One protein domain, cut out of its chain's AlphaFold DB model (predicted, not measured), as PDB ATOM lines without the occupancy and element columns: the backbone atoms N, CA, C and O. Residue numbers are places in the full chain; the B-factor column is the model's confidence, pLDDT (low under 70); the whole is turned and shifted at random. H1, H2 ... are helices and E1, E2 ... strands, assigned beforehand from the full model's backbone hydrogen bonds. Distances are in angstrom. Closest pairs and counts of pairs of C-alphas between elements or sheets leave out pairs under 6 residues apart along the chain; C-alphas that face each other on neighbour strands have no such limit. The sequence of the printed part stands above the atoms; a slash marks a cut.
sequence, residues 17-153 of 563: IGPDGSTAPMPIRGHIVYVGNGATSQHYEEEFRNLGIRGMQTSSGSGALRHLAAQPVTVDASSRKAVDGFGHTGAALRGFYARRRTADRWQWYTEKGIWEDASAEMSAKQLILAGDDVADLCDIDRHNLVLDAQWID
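Overview. This is residues 17 to 153 of the 563 residues of an uncharacterized protein of Brevibacterium sp. S22 (UniProt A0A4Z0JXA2). What shape? It has little regular structure, mostly loops round one strongly twisted sheet, E2 E3 E1 E7 E4 E5 E6, grazed by helices H1 and H2. Made of what? Of 137 printed residues 50 lie in named elements, E1 H1 E2 E3 H2 E4 E5 E6 E7; class and sheet are mixed. It is compact, radius of gyration of the C-alphas 14.3 A, spans 45 by 37 by 27 A.

Arrangement. Which strands pair? E1, residues 31 to 35, is parallel to E7, residues 145 to 152, with N 33 and O 145 2.8 A apart. And helices? H1, residues 44 to 51, only grazes the sheet; every O i to N i+4 pair is within hydrogen-bond range.

Along the chain. Where does E1 begin? C-alpha 31 is at (-43.363, -34.202, -5.744). Where does E7 end? C-alpha 152 is at (-40.989, -24.602, -30.029), 22.6 A from C-alpha 145.

Size, cuts and confidence. Any cut? The printed part has no cut; residues 118 to 144 make a long link. Low confidence? Residues 17 to 22 have pLDDT under 70.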
ATOM      1  N   ILE A  17     -51.620 -43.079 -13.045       68.06
ATOM      2  CA  ILE A  17     -51.343 -44.509 -13.205       68.06
ATOM      3  C   ILE A  17     -49.848 -44.778 -12.996       68.06
ATOM      4  O   ILE A  17     -48.986 -44.128 -13.598       68.06
ATOM      5  N   GLY A  18     -49.543 -45.728 -12.114       60.59
ATOM      6  CA  GLY A  18     -48.197 -46.221 -11.853       60.59
ATOM      7  C   GLY A  18     -47.744 -47.309 -12.839       60.59
ATOM      8  O   GLY A  18     -48.564 -47.887 -13.552       60.59
ATOM      9  N   PRO A  19     -46.441 -47.651 -12.861       56.41
ATOM     10  CA  PRO A  19     -45.866 -48.627 -13.799       56.41
ATOM     11  C   PRO A  19     -46.399 -50.063 -13.651       56.41
ATOM     12  O   PRO A  19     -46.162 -50.913 -14.502       56.41
ATOM     13  N   ASP A  20     -47.072 -50.363 -12.541       60.34
ATOM     14  CA  ASP A  20     -47.719 -51.641 -12.237       60.34
ATOM     15  C   ASP A  20     -49.233 -51.634 -12.533       60.34
ATOM     16  O   ASP A  20     -49.927 -52.607 -12.235       60.34
ATOM     17  N   GLY A  21     -49.748 -50.541 -13.107       62.47
ATOM     18  CA  GLY A  21     -51.170 -50.329 -13.372       62.47
ATOM     19  C   GLY A  21     -51.978 -49.868 -12.155       62.47
ATOM     20  O   GLY A  21     -53.202 -49.771 -12.256       62.47
ATOM     21  N   SER A  22     -51.337 -49.588 -11.013       69.62
ATOM     22  CA  SER A  22     -52.007 -48.989  -9.853       69.62
ATOM     23  C   SER A  22     -52.459 -47.559 -10.151       69.62
ATOM     24  O   SER A  22     -51.798 -46.850 -10.906       69.62
ATOM     25  N   THR A  23     -53.574 -47.124  -9.558       71.88
ATOM     26  CA  THR A  23     -54.040 -45.737  -9.667       71.88
ATOM     27  C   THR A  23     -53.911 -44.992  -8.340       71.88
ATOM     28  O   THR A  23     -54.059 -45.574  -7.263       71.88
ATOM     29  N   ALA A  24     -53.592 -43.700  -8.404       73.62
ATOM     30  CA  ALA A  24     -53.448 -42.833  -7.239       73.62
ATOM     31  C   ALA A  24     -53.946 -41.413  -7.543       73.62
ATOM     32  O   ALA A  24     -53.802 -40.943  -8.669       73.62
ATOM     33  N   PRO A  25     -54.487 -40.674  -6.559       74.88
ATOM     34  CA  PRO A  25     -54.783 -39.262  -6.758       74.88
ATOM     35  C   PRO A  25     -53.489 -38.463  -6.958       74.88
ATOM     36  O   PRO A  25     -52.408 -38.877  -6.528       74.88
ATOM     37  N   MET A  26     -53.609 -37.274  -7.551       77.75
ATOM     38  CA  MET A  26     -52.495 -36.330  -7.625       77.75
ATOM     39  C   MET A  26     -51.902 -36.068  -6.221       77.75
ATOM     40  O   MET A  26     -52.651 -35.859  -5.259       77.75
ATOM     41  N   PRO A  27     -50.566 -36.079  -6.068       80.38
ATOM     42  CA  PRO A  27     -49.919 -35.938  -4.767       80.38
ATOM     43  C   PRO A  27     -50.031 -34.511  -4.240       80.38
ATOM     44  O   PRO A  27     -49.843 -33.574  -4.991       80.38
ATOM     45  N   ILE A  28     -50.264 -34.300  -2.944       76.69
ATOM     46  CA  ILE A  28     -50.525 -32.945  -2.405       76.69
ATOM     47  C   ILE A  28     -49.231 -32.130  -2.166       76.69
ATOM     48  O   ILE A  28     -49.272 -30.901  -2.127       76.69
ATOM     49  N   ARG A  29     -48.087 -32.803  -1.981       85.19
ATOM     50  CA  ARG A  29     -46.756 -32.211  -1.721       85.19
ATOM     51  C   ARG A  29     -45.649 -33.245  -1.922       85.19
ATOM     52  O   ARG A  29     -45.949 -34.439  -1.994       85.19
ATOM     53  N   GLY A  30     -44.387 -32.824  -1.916       88.81
ATOM     54  CA  GLY A  30     -43.235 -33.734  -1.943       88.81
ATOM     55  C   GLY A  30     -42.898 -34.264  -3.332       88.81
ATOM     56  O   GLY A  30     -42.141 -35.225  -3.438       88.81
ATOM     57  N   HIS A  31     -43.497 -33.697  -4.384       92.06
ATOM     58  CA  HIS A  31     -43.363 -34.202  -5.744       92.06
ATOM     59  C   HIS A  31     -42.972 -33.104  -6.728       92.06
ATOM     60  O   HIS A  31     -43.389 -31.949  -6.605       92.06
ATOM     61  N   ILE A  32     -42.222 -33.512  -7.750       94.19
ATOM     62  CA  ILE A  32     -42.120 -32.773  -9.006       94.19
ATOM     63  C   ILE A  32     -43.272 -33.262  -9.883       94.19
ATOM     64  O   ILE A  32     -43.408 -34.463 -10.114       94.19
ATOM     65  N   VAL A  33     -44.108 -32.334 -10.331       93.56
ATOM     66  CA  VAL A  33     -45.250 -32.570 -11.213       93.56
ATOM     67  C   VAL A  33     -44.932 -31.964 -12.571       93.56
ATOM     68  O   VAL A  33     -44.673 -30.772 -12.674       93.56
ATOM     69  N   TYR A  34     -44.985 -32.769 -13.616       96.06
ATOM     70  CA  TYR A  34     -44.737 -32.360 -14.988       96.06
ATOM     71  C   TYR A  34     -46.063 -32.133 -15.702       96.06
ATOM     72  O   TYR A  34     -46.945 -32.991 -15.651       96.06
ATOM     73  N   VAL A  35     -46.191 -31.000 -16.386       95.56
ATOM     74  CA  VAL A  35     -47.373 -30.634 -17.172       95.56
ATOM     75  C   VAL A  35     -46.989 -30.530 -18.639       95.56
ATOM     76  O   VAL A  35     -46.125 -29.734 -19.005       95.56
ATOM     77  N   GLY A  36     -47.652 -31.318 -19.487       95.75
ATOM     78  CA  GLY A  36     -47.310 -31.430 -20.902       95.75
ATOM     79  C   GLY A  36     -47.582 -30.168 -21.713       95.75
ATOM     80  O   GLY A  36     -46.884 -29.936 -22.694       95.75
ATOM     81  N   ASN A  37     -48.570 -29.348 -21.329       96.00
ATOM     82  CA  ASN A  37     -48.854 -28.033 -21.921       96.00
ATOM     83  C   ASN A  37     -48.755 -28.001 -23.463       96.00
ATOM     84  O   ASN A  37     -48.003 -27.219 -24.043       96.00
ATOM     85  N   GLY A  38     -49.517 -28.862 -24.138       94.88
ATOM     86  CA  GLY A  38     -49.480 -29.005 -25.600       94.88
ATOM     87  C   GLY A  38     -48.735 -30.242 -26.099       94.88
ATOM     88  O   GLY A  38     -48.787 -30.519 -27.290       94.88
ATOM     89  N   ALA A  39     -48.107 -31.022 -25.212       96.06
ATOM     90  CA  ALA A  39     -47.624 -32.361 -25.543       96.06
ATOM     91  C   ALA A  39     -48.718 -33.186 -26.247       96.06
ATOM     92  O   ALA A  39     -49.898 -33.087 -25.909       96.06
ATOM     93  N   THR A  40     -48.316 -34.014 -27.206       94.50
ATOM     94  CA  THR A  40     -49.218 -34.909 -27.951       94.50
ATOM     95  C   THR A  40     -49.088 -36.363 -27.505       94.50
ATOM     96  O   THR A  40     -49.852 -37.223 -27.937       94.50
ATOM     97  N   SER A  41     -48.066 -36.665 -26.705       94.38
ATOM     98  CA  SER A  41     -47.849 -37.970 -26.092       94.38
ATOM     99  C   SER A  41     -46.971 -37.840 -24.847       94.38
ATOM    100  O   SER A  41     -46.378 -36.792 -24.576       94.38
ATOM    101  N   GLN A  42     -46.871 -38.923 -24.082       94.38
ATOM    102  CA  GLN A  42     -45.976 -39.035 -22.934       94.38
ATOM    103  C   GLN A  42     -45.453 -40.472 -22.805       94.38
ATOM    104  O   GLN A  42     -46.121 -41.416 -23.228       94.38
ATOM    105  N   HIS A  43     -44.272 -40.626 -22.220       94.56
ATOM    106  CA  HIS A  43     -43.550 -41.887 -22.038       94.56
ATOM    107  C   HIS A  43     -42.779 -41.914 -20.702       94.56
ATOM    108  O   HIS A  43     -41.795 -42.635 -20.551       94.56
ATOM    109  N   TYR A  44     -43.254 -41.166 -19.696       93.94
ATOM    110  CA  TYR A  44     -42.633 -41.097 -18.369       93.94
ATOM    111  C   TYR A  44     -42.518 -42.452 -17.675       93.94
ATOM    112  O   TYR A  44     -41.602 -42.645 -16.888       93.94
ATOM    113  N   GLU A  45     -43.408 -43.405 -17.954       90.62
ATOM    114  CA  GLU A  45     -43.289 -44.757 -17.397       90.62
ATOM    115  C   GLU A  45     -41.950 -45.426 -17.766       90.62
ATOM    116  O   GLU A  45     -41.301 -46.038 -16.916       90.62
ATOM    117  N   GLU A  46     -41.515 -45.292 -19.022       92.19
ATOM    118  CA  GLU A  46     -40.240 -45.834 -19.495       92.19
ATOM    119  C   GLU A  46     -39.059 -45.037 -18.936       92.19
ATOM    120  O   GLU A  46     -38.124 -45.631 -18.395       92.19
ATOM    121  N   GLU A  47     -39.142 -43.706 -18.971       94.12
ATOM    122  CA  GLU A  47     -38.096 -42.822 -18.442       94.12
ATOM    123  C   GLU A  47     -37.862 -43.041 -16.946       94.12
ATOM    124  O   GLU A  47     -36.733 -43.250 -16.497       94.12
ATOM    125  N   PHE A  48     -38.933 -43.091 -16.156       93.06
ATOM    126  CA  PHE A  48     -38.847 -43.366 -14.728       93.06
ATOM    127  C   PHE A  48     -38.274 -44.754 -14.450       93.06
ATOM    128  O   PHE A  48     -37.440 -44.891 -13.554       93.06
ATOM    129  N   ARG A  49     -38.636 -45.778 -15.235       91.06
ATOM    130  CA  ARG A  49     -38.059 -47.124 -15.105       91.06
ATOM    131  C   ARG A  49     -36.557 -47.124 -15.390       91.06
ATOM    132  O   ARG A  49     -35.804 -47.712 -14.615       91.06
ATOM    133  N   ASN A  50     -36.128 -46.449 -16.454       91.31
ATOM    134  CA  ASN A  50     -34.720 -46.344 -16.845       91.31
ATOM    135  C   ASN A  50     -33.883 -45.600 -15.793       91.31
ATOM    136  O   ASN A  50     -32.729 -45.955 -15.552       91.31
ATOM    137  N   LEU A  51     -34.480 -44.607 -15.132       90.19
ATOM    138  CA  LEU A  51     -33.840 -43.805 -14.088       90.19
ATOM    139  C   LEU A  51     -33.995 -44.386 -12.671       90.19
ATOM    140  O   LEU A  51     -33.410 -43.853 -11.731       90.19
ATOM    141  N   GLY A  52     -34.772 -45.459 -12.489       89.88
ATOM    142  CA  GLY A  52     -35.058 -46.039 -11.171       89.88
ATOM    143  C   GLY A  52     -35.973 -45.179 -10.285       89.88
ATOM    144  O   GLY A  52     -35.978 -45.336  -9.063       89.88
ATOM    145  N   ILE A  53     -36.755 -44.277 -10.881       90.75
ATOM    146  CA  ILE A  53     -37.674 -43.362 -10.199       90.75
ATOM    147  C   ILE A  53     -39.045 -44.035 -10.040       90.75
ATOM    148  O   ILE A  53     -39.586 -44.625 -10.969       90.75
ATOM    149  N   ARG A  54     -39.657 -43.929  -8.854       88.06
ATOM    150  CA  ARG A  54     -41.024 -44.426  -8.592       88.06
ATOM    151  C   ARG A  54     -42.078 -43.368  -8.931       88.06
ATOM    152  O   ARG A  54     -42.770 -42.886  -8.039       88.06
ATOM    153  N   GLY A  55     -42.131 -42.956 -10.193       88.56
ATOM    154  CA  GLY A  55     -43.088 -41.958 -10.667       88.56
ATOM    155  C   GLY A  55     -44.357 -42.564 -11.267       88.56
ATOM    156  O   GLY A  55     -44.456 -43.774 -11.459       88.56
ATOM    157  N   MET A  56     -45.333 -41.705 -11.550       90.50
ATOM    158  CA  MET A  56     -46.633 -42.047 -12.136       90.50
ATOM    159  C   MET A  56     -46.991 -41.046 -13.238       90.50
ATOM    160  O   MET A  56     -46.448 -39.942 -13.263       90.50
ATOM    161  N   GLN A  57     -47.916 -41.403 -14.129       90.44
ATOM    162  CA  GLN A  57     -48.362 -40.540 -15.227       90.44
ATOM    163  C   GLN A  57     -49.867 -40.686 -15.496       90.44
ATOM    164  O   GLN A  57     -50.460 -41.692 -15.125       90.44
ATOM    165  N   THR A  58     -50.518 -39.713 -16.129       83.81
ATOM    166  CA  THR A  58     -51.964 -39.796 -16.425       83.81
ATOM    167  C   THR A  58     -52.257 -40.714 -17.613       83.81
ATOM    168  O   THR A  58     -51.505 -40.741 -18.575       83.81
ATOM    169  N   SER A  59     -53.371 -41.444 -17.619       76.00
ATOM    170  CA  SER A  59     -53.846 -42.133 -18.839       76.00
ATOM    171  C   SER A  59     -54.742 -41.261 -19.713       76.00
ATOM    172  O   SER A  59     -54.904 -41.520 -20.902       76.00
ATOM    173  N   SER A  60     -55.364 -40.255 -19.106       74.38
ATOM    174  CA  SER A  60     -56.300 -39.331 -19.731       74.38
ATOM    175  C   SER A  60     -56.278 -38.000 -18.982       74.38
ATOM    176  O   SER A  60     -55.878 -37.938 -17.819       74.38
ATOM    177  N   GLY A  61     -56.712 -36.935 -19.647       84.94
ATOM    178  CA  GLY A  61     -56.802 -35.601 -19.071       84.94
ATOM    179  C   GLY A  61     -57.345 -34.600 -20.078       84.94
ATOM    180  O   GLY A  61     -57.617 -34.962 -21.222       84.94
ATOM    181  N   SER A  62     -57.454 -33.343 -19.661       87.94
ATOM    182  CA  SER A  62     -58.029 -32.263 -20.460       87.94
ATOM    183  C   SER A  62     -57.101 -31.060 -20.585       87.94
ATOM    184  O   SER A  62     -56.268 -30.778 -19.717       87.94
ATOM    185  N   GLY A  63     -57.250 -30.333 -21.695       91.62
ATOM    186  CA  GLY A  63     -56.529 -29.085 -21.921       91.62
ATOM    187  C   GLY A  63     -55.006 -29.232 -21.833       91.62
ATOM    188  O   GLY A  63     -54.411 -30.224 -22.256       91.62
ATOM    189  N   ALA A  64     -54.358 -28.251 -21.205       92.62
ATOM    190  CA  ALA A  64     -52.920 -28.264 -20.942       92.62
ATOM    191  C   ALA A  64     -52.472 -29.394 -19.988       92.62
ATOM    192  O   ALA A  64     -51.282 -29.709 -19.945       92.62
ATOM    193  N   LEU A  65     -53.407 -30.008 -19.253       91.94
ATOM    194  CA  LEU A  65     -53.174 -31.095 -18.297       91.94
ATOM    195  C   LEU A  65     -53.493 -32.479 -18.892       91.94
ATOM    196  O   LEU A  65     -53.542 -33.464 -18.158       91.94
ATOM    197  N   ARG A  66     -53.698 -32.582 -20.217       90.19
ATOM    198  CA  ARG A  66     -53.946 -33.859 -20.914       90.19
ATOM    199  C   ARG A  66     -52.881 -34.913 -20.603       90.19
ATOM    200  O   ARG A  66     -53.206 -36.077 -20.376       90.19
ATOM    201  N   HIS A  67     -51.629 -34.474 -20.542       93.12
ATOM    202  CA  HIS A  67     -50.473 -35.296 -20.213       93.12
ATOM    203  C   HIS A  67     -49.793 -34.753 -18.960       93.12
ATOM    204  O   HIS A  67     -49.253 -33.643 -18.991       93.12
ATOM    205  N   LEU A  68     -49.820 -35.525 -17.871       92.62
ATOM    206  CA  LEU A  68     -49.113 -35.220 -16.631       92.62
ATOM    207  C   LEU A  68     -48.253 -36.396 -16.192       92.62
ATOM    208  O   LEU A  68     -48.598 -37.559 -16.408       92.62
ATOM    209  N   ALA A  69     -47.198 -36.077 -15.456       93.69
ATOM    210  CA  ALA A  69     -46.455 -37.048 -14.674       93.69
ATOM    211  C   ALA A  69     -46.081 -36.481 -13.310       93.69
ATOM    212  O   ALA A  69     -46.057 -35.269 -13.111       93.69
ATOM    213  N   ALA A  70     -45.786 -37.354 -12.357       92.81
ATOM    214  CA  ALA A  70     -45.305 -36.958 -11.048       92.81
ATOM    215  C   ALA A  70     -44.243 -37.930 -10.545       92.81
ATOM    216  O   ALA A  70     -44.399 -39.144 -10.671       92.81
ATOM    217  N   GLN A  71     -43.196 -37.398  -9.919       92.06
ATOM    218  CA  GLN A  71     -42.206 -38.188  -9.190       92.06
ATOM    219  C   GLN A  71     -42.066 -37.684  -7.751       92.06
ATOM    220  O   GLN A  71     -42.051 -36.467  -7.537       92.06
ATOM    221  N   PRO A  72     -41.943 -38.581  -6.761       91.56
ATOM    222  CA  PRO A  72     -41.610 -38.185  -5.402       91.56
ATOM    223  C   PRO A  72     -40.156 -37.718  -5.336       91.56
ATOM    224  O   PRO A  72     -39.268 -38.342  -5.921       91.56
ATOM    225  N   VAL A  73     -39.901 -36.661  -4.571       90.06
ATOM    226  CA  VAL A  73     -38.540 -36.231  -4.243       90.06
ATOM    227  C   VAL A  73     -38.074 -36.982  -3.001       90.06
ATOM    228  O   VAL A  73     -38.752 -37.012  -1.977       90.06
ATOM    229  N   THR A  74     -36.912 -37.627  -3.092       86.88
ATOM    230  CA  THR A  74     -36.348 -38.455  -2.022       86.88
ATOM    231  C   THR A  74     -34.923 -38.019  -1.663       86.88
ATOM    232  O   THR A  74     -34.368 -37.044  -2.181       86.88
ATOM    233  N   VAL A  75     -34.296 -38.758  -0.744       81.38
ATOM    234  CA  VAL A  75     -32.875 -38.577  -0.416       81.38
ATOM    235  C   VAL A  75     -31.947 -38.916  -1.587       81.38
ATOM    236  O   VAL A  75     -30.815 -38.444  -1.595       81.38
ATOM    237  N   ASP A  76     -32.413 -39.689  -2.572       81.06
ATOM    238  CA  ASP A  76     -31.656 -39.967  -3.790       81.06
ATOM    239  C   ASP A  76     -31.620 -38.728  -4.697       81.06
ATOM    240  O   ASP A  76     -32.659 -38.168  -5.053       81.06
ATOM    241  N   ALA A  77     -30.418 -38.317  -5.099       79.38
ATOM    242  CA  ALA A  77     -30.199 -37.187  -5.992       79.38
ATOM    243  C   ALA A  77     -30.847 -37.381  -7.374       79.38
ATOM    244  O   ALA A  77     -31.220 -36.399  -8.010       79.38
ATOM    245  N   SER A  78     -31.026 -38.623  -7.840       79.06
ATOM    246  CA  SER A  78     -31.712 -38.909  -9.111       79.06
ATOM    247  C   SER A  78     -33.163 -38.401  -9.110       79.06
ATOM    248  O   SER A  78     -33.619 -37.805 -10.083       79.06
ATOM    249  N   SER A  79     -33.855 -38.534  -7.973       84.31
ATOM    250  CA  SER A  79     -35.254 -38.123  -7.785       84.31
ATOM    251  C   SER A  79     -35.466 -36.606  -7.707       84.31
ATOM    252  O   SER A  79     -36.605 -36.144  -7.632       84.31
ATOM    253  N   ARG A  80     -34.376 -35.833  -7.726       89.44
ATOM    254  CA  ARG A  80     -34.360 -34.364  -7.649       89.44
ATOM    255  C   ARG A  80     -34.204 -33.692  -9.004       89.44
ATOM    256  O   ARG A  80     -34.335 -32.477  -9.095       89.44
ATOM    257  N   LYS A  81     -33.897 -34.473 -10.040       93.94
ATOM    258  CA  LYS A  81     -33.652 -33.957 -11.381       93.94
ATOM    259  C   LYS A  81     -34.946 -33.839 -12.170       93.94
ATOM    260  O   LYS A  81     -35.802 -34.720 -12.075       93.94
ATOM    261  N   ALA A  82     -35.048 -32.785 -12.974       95.56
ATOM    262  CA  ALA A  82     -36.102 -32.654 -13.969       95.56
ATOM    263  C   ALA A  82     -35.959 -33.752 -15.038       95.56
ATOM    264  O   ALA A  82     -34.870 -33.977 -15.565       95.56
ATOM    265  N   VAL A  83     -37.060 -34.420 -15.365       95.69
ATOM    266  CA  VAL A  83     -37.137 -35.490 -16.366       95.69
ATOM    267  C   VAL A  83     -37.950 -34.994 -17.555       95.69
ATOM    268  O   VAL A  83     -38.985 -34.358 -17.372       95.69
ATOM    269  N   ASP A  84     -37.484 -35.287 -18.765       95.50
ATOM    270  CA  ASP A  84     -38.297 -35.162 -19.970       95.50
ATOM    271  C   ASP A  84     -38.839 -36.538 -20.341       95.50
ATOM    272  O   ASP A  84     -38.072 -37.453 -20.618       95.50
ATOM    273  N   GLY A  85     -40.159 -36.668 -20.308       95.88
ATOM    274  CA  GLY A  85     -40.881 -37.835 -20.800       95.88
ATOM    275  C   GLY A  85     -42.065 -37.441 -21.675       95.88
ATOM    276  O   GLY A  85     -43.046 -38.181 -21.739       95.88
ATOM    277  N   PHE A  86     -42.046 -36.252 -22.289       97.19
ATOM    278  CA  PHE A  86     -43.118 -35.801 -23.178       97.19
ATOM    279  C   PHE A  86     -42.733 -35.944 -24.650       97.19
ATOM    280  O   PHE A  86     -41.578 -35.812 -25.034       97.19
ATOM    281  N   GLY A  87     -43.726 -36.180 -25.506       96.50
ATOM    282  CA  GLY A  87     -43.572 -36.140 -26.957       96.50
ATOM    283  C   GLY A  87     -44.475 -35.087 -27.595       96.50
ATOM    284  O   GLY A  87     -45.549 -34.767 -27.079       96.50
ATOM    285  N   HIS A  88     -44.049 -34.565 -28.745       96.38
ATOM    286  CA  HIS A  88     -44.823 -33.615 -29.540       96.38
ATOM    287  C   HIS A  88     -44.644 -33.896 -31.040       96.38
ATOM    288  O   HIS A  88     -43.521 -34.000 -31.528       96.38
ATOM    289  N   THR A  89     -45.739 -34.013 -31.796       92.81
ATOM    290  CA  THR A  89     -45.701 -34.409 -33.223       92.81
ATOM    291  C   THR A  89     -45.067 -33.372 -34.153       92.81
ATOM    292  O   THR A  89     -44.555 -33.738 -35.208       92.81
ATOM    293  N   GLY A  90     -45.086 -32.088 -33.783       93.69
ATOM    294  CA  GLY A  90     -44.583 -30.989 -34.624       93.69
ATOM    295  C   GLY A  90     -43.653 -29.976 -33.951       93.69
ATOM    296  O   GLY A  90     -43.474 -28.892 -34.495       93.69
ATOM    297  N   ALA A  91     -43.099 -30.268 -32.771       97.38
ATOM    298  CA  ALA A  91     -42.305 -29.306 -32.001       97.38
ATOM    299  C   ALA A  91     -41.279 -30.012 -31.109       97.38
ATOM    300  O   ALA A  91     -41.433 -31.189 -30.793       97.38
ATOM    301  N   ALA A  92     -40.246 -29.283 -30.700       97.56
ATOM    302  CA  ALA A  92     -39.240 -29.753 -29.756       97.56
ATOM    303  C   ALA A  92     -39.473 -29.153 -28.366       97.56
ATOM    304  O   ALA A  92     -39.878 -27.990 -28.240       97.56
ATOM    305  N   LEU A  93     -39.185 -29.939 -27.325       98.06
ATOM    306  CA  LEU A  93     -39.174 -29.437 -25.958       98.06
ATOM    307  C   LEU A  93     -38.018 -28.444 -25.805       98.06
ATOM    308  O   LEU A  93     -36.859 -28.758 -26.066       98.06
ATOM    309  N   ARG A  94     -38.340 -27.231 -25.361       97.75
ATOM    310  CA  ARG A  94     -37.361 -26.197 -25.015       97.75
ATOM    311  C   ARG A  94     -36.871 -26.342 -23.571       97.75
ATOM    312  O   ARG A  94     -35.748 -25.964 -23.264       97.75
ATOM    313  N   GLY A  95     -37.742 -26.825 -22.692       98.31
ATOM    314  CA  GLY A  95     -37.537 -26.939 -21.251       98.31
ATOM    315  C   GLY A  95     -38.848 -26.696 -20.511       98.31
ATOM    316  O   GLY A  95     -39.927 -26.773 -21.100       98.31
ATOM    317  N   PHE A  96     -38.749 -26.353 -19.233       98.62
ATOM    318  CA  PHE A  96     -39.890 -26.170 -18.347       98.62
ATOM    319  C   PHE A  96     -39.873 -24.795 -17.689       98.62
ATOM    320  O   PHE A  96     -38.816 -24.281 -17.324       98.62
ATOM    321  N   TYR A  97     -41.054 -24.227 -17.472       98.31
ATOM    322  CA  TYR A  97     -41.221 -23.154 -16.499       98.31
ATOM    323  C   TYR A  97     -41.721 -23.727 -15.182       98.31
ATOM    324  O   TYR A  97     -42.673 -24.503 -15.152       98.31
ATOM    325  N   ALA A  98     -41.075 -23.322 -14.093       97.50
ATOM    326  CA  ALA A  98     -41.435 -23.762 -12.759       97.50
ATOM    327  C   ALA A  98     -42.506 -22.852 -12.144       97.50
ATOM    328  O   ALA A  98     -42.346 -21.628 -12.091       97.50
ATOM    329  N   ARG A  99     -43.568 -23.462 -11.616       95.75
ATOM    330  CA  ARG A  99     -44.571 -22.807 -10.774       95.75
ATOM    331  C   ARG A  99     -44.829 -23.585  -9.489       95.75
ATOM    332  O   ARG A  99     -44.635 -24.798  -9.421       95.75
ATOM    333  N   ARG A 100     -45.304 -22.887  -8.463       91.75
ATOM    334  CA  ARG A 100     -45.770 -23.478  -7.202       91.75
ATOM    335  C   ARG A 100     -47.080 -22.842  -6.758       91.75
ATOM    336  O   ARG A 100     -47.375 -21.698  -7.108       91.75
ATOM    337  N   ARG A 101     -47.843 -23.578  -5.957       86.06
ATOM    338  CA  ARG A 101     -49.148 -23.148  -5.447       86.06
ATOM    339  C   ARG A 101     -49.019 -22.609  -4.016       86.06
ATOM    340  O   ARG A 101     -48.435 -23.275  -3.161       86.06
ATOM    341  N   THR A 102     -49.538 -21.404  -3.772       81.81
ATOM    342  CA  THR A 102     -49.876 -20.894  -2.423       81.81
ATOM    343  C   THR A 102     -51.344 -21.219  -2.114       81.81
ATOM    344  O   THR A 102     -51.954 -21.943  -2.880       81.81
ATOM    345  N   ALA A 103     -51.972 -20.715  -1.045       73.44
ATOM    346  CA  ALA A 103     -53.390 -21.021  -0.784       73.44
ATOM    347  C   ALA A 103     -54.340 -20.538  -1.908       73.44
ATOM    348  O   ALA A 103     -55.268 -21.236  -2.311       73.44
ATOM    349  N   ASP A 104     -54.084 -19.372  -2.503       80.06
ATOM    350  CA  ASP A 104     -55.024 -18.664  -3.388       80.06
ATOM    351  C   ASP A 104     -54.462 -18.285  -4.768       80.06
ATOM    352  O   ASP A 104     -55.245 -17.960  -5.658       80.06
ATOM    353  N   ARG A 105     -53.138 -18.363  -4.982       86.12
ATOM    354  CA  ARG A 105     -52.497 -18.023  -6.261       86.12
ATOM    355  C   ARG A 105     -51.414 -19.020  -6.691       86.12
ATOM    356  O   ARG A 105     -50.950 -19.864  -5.916       86.12
ATOM    357  N   TRP A 106     -51.001 -18.899  -7.951       92.25
ATOM    358  CA  TRP A 106     -49.794 -19.527  -8.491       92.25
ATOM    359  C   TRP A 106     -48.637 -18.527  -8.523       92.25
ATOM    360  O   TRP A 106     -48.813 -17.375  -8.924       92.25
ATOM    361  N   GLN A 107     -47.452 -19.000  -8.145       94.75
ATOM    362  CA  GLN A 107     -46.196 -18.261  -8.232       94.75
ATOM    363  C   GLN A 107     -45.268 -18.913  -9.241       94.75
ATOM    364  O   GLN A 107     -45.218 -20.139  -9.317       94.75
ATOM    365  N   TRP A 108     -44.498 -18.100  -9.953       97.38
ATOM    366  CA  TRP A 108     -43.555 -18.533 -10.978       97.38
ATOM    367  C   TRP A 108     -42.124 -18.262 -10.546       97.38
ATOM    368  O   TRP A 108     -41.845 -17.233  -9.931       97.38
ATOM    369  N   TYR A 109     -41.227 -19.188 -10.869       97.50
ATOM    370  CA  TYR A 109     -39.805 -19.015 -10.610       97.50
ATOM    371  C   TYR A 109     -39.167 -18.184 -11.723       97.50
ATOM    372  O   TYR A 109     -39.322 -18.484 -12.913       97.50
ATOM    373  N   THR A 110     -38.475 -17.113 -11.345       97.81
ATOM    374  CA  THR A 110     -37.959 -16.121 -12.292       97.81
ATOM    375  C   THR A 110     -36.442 -16.160 -12.403       97.81
ATOM    376  O   THR A 110     -35.751 -16.682 -11.533       97.81
ATOM    377  N   GLU A 111     -35.901 -15.564 -13.466       97.00
ATOM    378  CA  GLU A 111     -34.451 -15.460 -13.711       97.00
ATOM    379  C   GLU A 111     -33.693 -14.719 -12.592       97.00
ATOM    380  O   GLU A 111     -32.470 -14.800 -12.501       97.00
ATOM    381  N   LYS A 112     -34.410 -14.013 -11.708       96.38
ATOM    382  CA  LYS A 112     -33.856 -13.395 -10.496       96.38
ATOM    383  C   LYS A 112     -33.652 -14.388  -9.343       96.38
ATOM    384  O   LYS A 112     -33.198 -13.976  -8.277       96.38
ATOM    385  N   GLY A 113     -34.009 -15.659  -9.521       94.94
ATOM    386  CA  GLY A 113     -33.925 -16.689  -8.487       94.94
ATOM    387  C   GLY A 113     -34.965 -16.532  -7.376       94.94
ATOM    388  O   GLY A 113     -34.722 -16.933  -6.239       94.94
ATOM    389  N   ILE A 114     -36.109 -15.906  -7.673       95.25
ATOM    390  CA  ILE A 114     -37.198 -15.668  -6.715       95.25
ATOM    391  C   ILE A 114     -38.541 -16.143  -7.272       95.25
ATOM    392  O   ILE A 114     -38.712 -16.319  -8.477       95.25
ATOM    393  N   TRP A 115     -39.500 -16.345  -6.368       95.50
ATOM    394  CA  TRP A 115     -40.883 -16.675  -6.698       95.50
ATOM    395  C   TRP A 115     -41.728 -15.408  -6.748       95.50
ATOM    396  O   TRP A 115     -41.779 -14.668  -5.765       95.50
ATOM    397  N   GLU A 116     -42.413 -15.181  -7.864       96.38
ATOM    398  CA  GLU A 116     -43.253 -14.000  -8.071       96.38
ATOM    399  C   GLU A 116     -44.675 -14.405  -8.476       96.38
ATOM    400  O   GLU A 116     -44.881 -15.369  -9.219       96.38
ATOM    401  N   ASP A 117     -45.670 -13.662  -7.990       95.31
ATOM    402  CA  ASP A 117     -47.044 -13.777  -8.477       95.31
ATOM    403  C   ASP A 117     -47.118 -13.260  -9.923       95.31
ATOM    404  O   ASP A 117     -46.455 -12.283 -10.291       95.31
ATOM    405  N   ALA A 118     -47.998 -13.853 -10.731       94.56
ATOM    406  CA  ALA A 118     -48.267 -13.334 -12.064       94.56
ATOM    407  C   ALA A 118     -48.815 -11.895 -11.993       94.56
ATOM    408  O   ALA A 118     -49.858 -11.612 -11.391       94.56
ATOM    409  N   SER A 119     -48.097 -10.971 -12.624       95.56
ATOM    410  CA  SER A 119     -48.418  -9.545 -12.689       95.56
ATOM    411  C   SER A 119     -47.805  -8.926 -13.945       95.56
ATOM    412  O   SER A 119     -47.021  -9.583 -14.625       95.56
ATOM    413  N   ALA A 120     -48.157  -7.681 -14.268       94.69
ATOM    414  CA  ALA A 120     -47.575  -6.970 -15.408       94.69
ATOM    415  C   ALA A 120     -46.055  -6.756 -15.261       94.69
ATOM    416  O   ALA A 120     -45.326  -6.859 -16.239       94.69
ATOM    417  N   GLU A 121     -45.589  -6.553 -14.027       96.19
ATOM    418  CA  GLU A 121     -44.190  -6.251 -13.686       96.19
ATOM    419  C   GLU A 121     -43.350  -7.501 -13.366       96.19
ATOM    420  O   GLU A 121     -42.195  -7.387 -12.956       96.19
ATOM    421  N   MET A 122     -43.928  -8.702 -13.506       97.00
ATOM    422  CA  MET A 122     -43.248  -9.961 -13.193       97.00
ATOM    423  C   MET A 122     -41.991 -10.120 -14.056       97.00
ATOM    424  O   MET A 122     -42.031  -9.943 -15.276       97.00
ATOM    425  N   SER A 123     -40.881 -10.505 -13.425       97.44
ATOM    426  CA  SER A 123     -39.632 -10.784 -14.137       97.44
ATOM    427  C   SER A 123     -39.778 -11.983 -15.087       97.44
ATOM    428  O   SER A 123     -40.654 -12.835 -14.913       97.44
ATOM    429  N   ALA A 124     -38.891 -12.081 -16.081       97.50
ATOM    430  CA  ALA A 124     -38.857 -13.225 -16.989       97.50
ATOM    431  C   ALA A 124     -38.724 -14.551 -16.217       97.50
ATOM    432  O   ALA A 124     -37.994 -14.645 -15.227       97.50
ATOM    433  N   LYS A 125     -39.459 -15.575 -16.664       97.94
ATOM    434  CA  LYS A 125     -39.446 -16.906 -16.048       97.94
ATOM    435  C   LYS A 125     -38.129 -17.612 -16.352       97.94
ATOM    436  O   LYS A 125     -37.686 -17.601 -17.498       97.94
ATOM    437  N   GLN A 126     -37.548 -18.273 -15.354       97.81
ATOM    438  CA  GLN A 126     -36.361 -19.090 -15.584       97.81
ATOM    439  C   GLN A 126     -36.748 -20.378 -16.316       97.81
ATOM    440  O   GLN A 126     -37.654 -21.096 -15.891       97.81
ATOM    441  N   LEU A 127     -36.041 -20.671 -17.407       97.94
ATOM    442  CA  LEU A 127     -36.167 -21.934 -18.125       97.94
ATOM    443  C   LEU A 127     -35.340 -23.016 -17.418       97.94
ATOM    444  O   LEU A 127     -34.137 -22.847 -17.230       97.94
ATOM    445  N   ILE A 128     -35.996 -24.113 -17.049       98.19
ATOM    446  CA  ILE A 128     -35.398 -25.299 -16.431       98.19
ATOM    447  C   ILE A 128     -35.221 -26.376 -17.500       98.19
ATOM    448  O   ILE A 128     -36.148 -26.642 -18.268       98.19
ATOM    449  N   LEU A 129     -34.048 -26.996 -17.568       98.12
ATOM    450  CA  LEU A 129     -33.735 -28.030 -18.549       98.12
ATOM    451  C   LEU A 129     -33.869 -29.428 -17.942       98.12
ATOM    452  O   LEU A 129     -33.728 -29.627 -16.736       98.12
ATOM    453  N   ALA A 130     -34.123 -30.422 -18.793       95.88
ATOM    454  CA  ALA A 130     -34.060 -31.815 -18.372       95.88
ATOM    455  C   ALA A 130     -32.654 -32.138 -17.833       95.88
ATOM    456  O   ALA A 130     -31.642 -31.802 -18.449       95.88
ATOM    457  N   GLY A 131     -32.599 -32.790 -16.674       95.12
ATOM    458  CA  GLY A 131     -31.374 -33.113 -15.948       95.12
ATOM    459  C   GLY A 131     -30.947 -32.089 -14.892       95.12
ATOM    460  O   GLY A 131     -30.109 -32.448 -14.055       95.12
ATOM    461  N   ASP A 132     -31.519 -30.879 -14.881       96.06
ATOM    462  CA  ASP A 132     -31.268 -29.880 -13.834       96.06
ATOM    463  C   ASP A 132     -31.762 -30.391 -12.475       96.06
ATOM    464  O   ASP A 132     -32.827 -31.005 -12.387       96.06
ATOM    465  N   ASP A 133     -31.000 -30.127 -11.410       93.50
ATOM    466  CA  ASP A 133     -31.451 -30.371 -10.035       93.50
ATOM    467  C   ASP A 133     -32.412 -29.255  -9.617       93.50
ATOM    468  O   ASP A 133     -32.064 -28.073  -9.648       93.50
ATOM    469  N   VAL A 134     -33.637 -29.636  -9.258       93.19
ATOM    470  CA  VAL A 134     -34.727 -28.701  -8.966       93.19
ATOM    471  C   VAL A 134     -35.239 -28.799  -7.532       93.19
ATOM    472  O   VAL A 134     -36.171 -28.077  -7.170       93.19
ATOM    473  N   ALA A 135     -34.653 -29.666  -6.699       77.88
ATOM    474  CA  ALA A 135     -35.161 -29.900  -5.347       77.88
ATOM    475  C   ALA A 135     -35.087 -28.654  -4.455       77.88
ATOM    476  O   ALA A 135     -35.954 -28.466  -3.607       77.88
ATOM    477  N   ASP A 136     -34.101 -27.785  -4.685       82.75
ATOM    478  CA  ASP A 136     -33.901 -26.573  -3.888       82.75
ATOM    479  C   ASP A 136     -34.714 -25.367  -4.401       82.75
ATOM    480  O   ASP A 136     -34.680 -24.295  -3.794       82.75
ATOM    481  N   LEU A 137     -35.476 -25.512  -5.497       88.88
ATOM    482  CA  LEU A 137     -36.298 -24.415  -6.020       88.88
ATOM    483  C   LEU A 137     -37.443 -24.054  -5.068       88.88
ATOM    484  O   LEU A 137     -37.811 -22.885  -4.957       88.88
ATOM    485  N   CYS A 138     -38.022 -25.027  -4.364       82.88
ATOM    486  CA  CYS A 138     -39.050 -24.780  -3.356       82.88
ATOM    487  C   CYS A 138     -38.945 -25.759  -2.181       82.88
ATOM    488  O   CYS A 138     -38.347 -26.821  -2.294       82.88
ATOM    489  N   ASP A 139     -39.555 -25.402  -1.044       85.44
ATOM    490  CA  ASP A 139     -39.716 -26.314   0.094       85.44
ATOM    491  C   ASP A 139     -40.675 -27.453  -0.299       85.44
ATOM    492  O   ASP A 139     -41.899 -27.351  -0.145       85.44
ATOM    493  N   ILE A 140     -40.109 -28.514  -0.877       83.38
ATOM    494  CA  ILE A 140     -40.859 -29.642  -1.431       83.38
ATOM    495  C   ILE A 140     -41.611 -30.422  -0.341       83.38
ATOM    496  O   ILE A 140     -42.634 -31.041  -0.614       83.38
ATOM    497  N   ASP A 141     -41.196 -30.337   0.927       80.94
ATOM    498  CA  ASP A 141     -41.916 -30.973   2.040       80.94
ATOM    499  C   ASP A 141     -43.264 -30.290   2.326       80.94
ATOM    500  O   ASP A 141     -44.165 -30.865   2.960       80.94
ATOM    501  N   ARG A 142     -43.426 -29.049   1.855       83.00
ATOM    502  CA  ARG A 142     -44.655 -28.256   1.986       83.00
ATOM    503  C   ARG A 142     -45.424 -28.111   0.681       83.00
ATOM    504  O   ARG A 142     -46.643 -27.965   0.736       83.00
ATOM    505  N   HIS A 143     -44.743 -28.179  -0.460       84.19
ATOM    506  CA  HIS A 143     -45.316 -27.891  -1.772       84.19
ATOM    507  C   HIS A 143     -45.003 -28.984  -2.796       84.19
ATOM    508  O   HIS A 143     -44.101 -29.795  -2.620       84.19
ATOM    509  N   ASN A 144     -45.731 -28.980  -3.907       89.50
ATOM    510  CA  ASN A 144     -45.218 -29.567  -5.140       89.50
ATOM    511  C   ASN A 144     -44.490 -28.500  -5.951       89.50
ATOM    512  O   ASN A 144     -44.885 -27.328  -5.950       89.50
ATOM    513  N   LEU A 145     -43.484 -28.935  -6.697       93.56
ATOM    514  CA  LEU A 145     -42.919 -28.167  -7.794       93.56
ATOM    515  C   LEU A 145     -43.637 -28.576  -9.078       93.56
ATOM    516  O   LEU A 145     -43.620 -29.751  -9.427       93.56
ATOM    517  N   VAL A 146     -44.254 -27.633  -9.783       94.75
ATOM    518  CA  VAL A 146     -44.879 -27.903 -11.082       94.75
ATOM    519  C   VAL A 146     -43.971 -27.388 -12.190       94.75
ATOM    520  O   VAL A 146     -43.563 -26.230 -12.161       94.75
ATOM    521  N   LEU A 147     -43.660 -28.244 -13.157       97.38
ATOM    522  CA  LEU A 147     -42.835 -27.961 -14.323       97.38
ATOM    523  C   LEU A 147     -43.713 -27.994 -15.579       97.38
ATOM    524  O   LEU A 147     -44.078 -29.064 -16.066       97.38
ATOM    525  N   ASP A 148     -44.057 -26.816 -16.101       97.38
ATOM    526  CA  ASP A 148     -44.861 -26.673 -17.317       97.38
ATOM    527  C   ASP A 148     -43.963 -26.689 -18.557       97.38
ATOM    528  O   ASP A 148     -43.169 -25.764 -18.775       97.38
ATOM    529  N   ALA A 149     -44.117 -27.715 -19.393       98.38
ATOM    530  CA  ALA A 149     -43.356 -27.881 -20.624       98.38
ATOM    531  C   ALA A 149     -43.564 -26.700 -21.585       98.38
ATOM    532  O   ALA A 149     -44.664 -26.154 -21.720       98.38
ATOM    533  N   GLN A 150     -42.482 -26.297 -22.245       98.25
ATOM    534  CA  GLN A 150     -42.462 -25.229 -23.237       98.25
ATOM    535  C   GLN A 150     -41.988 -25.791 -24.570       98.25
ATOM    536  O   GLN A 150     -40.885 -26.329 -24.660       98.25
ATOM    537  N   TRP A 151     -42.794 -25.621 -25.612       98.00
ATOM    538  CA  TRP A 151     -42.552 -26.204 -26.931       98.00
ATOM    539  C   TRP A 151     -42.241 -25.132 -27.964       98.00
ATOM    540  O   TRP A 151     -42.842 -24.054 -27.947       98.00
ATOM    541  N   ILE A 152     -41.325 -25.445 -28.880       97.19
ATOM    542  CA  ILE A 152     -40.989 -24.602 -30.029       97.19
ATOM    543  C   ILE A 152     -41.074 -25.428 -31.314       97.19
ATOM    544  O   ILE A 152     -40.487 -26.506 -31.409       97.19
ATOM    545  N   ASP A 153     -41.805 -24.918 -32.300       95.44
ATOM    546  CA  ASP A 153     -41.901 -25.515 -33.631       95.44
ATOM    547  C   ASP A 153     -40.654 -25.202 -34.496       95.44
ATOM    548  O   ASP A 153     -39.824 -24.363 -34.130       95.44
TER     549      ASP A 153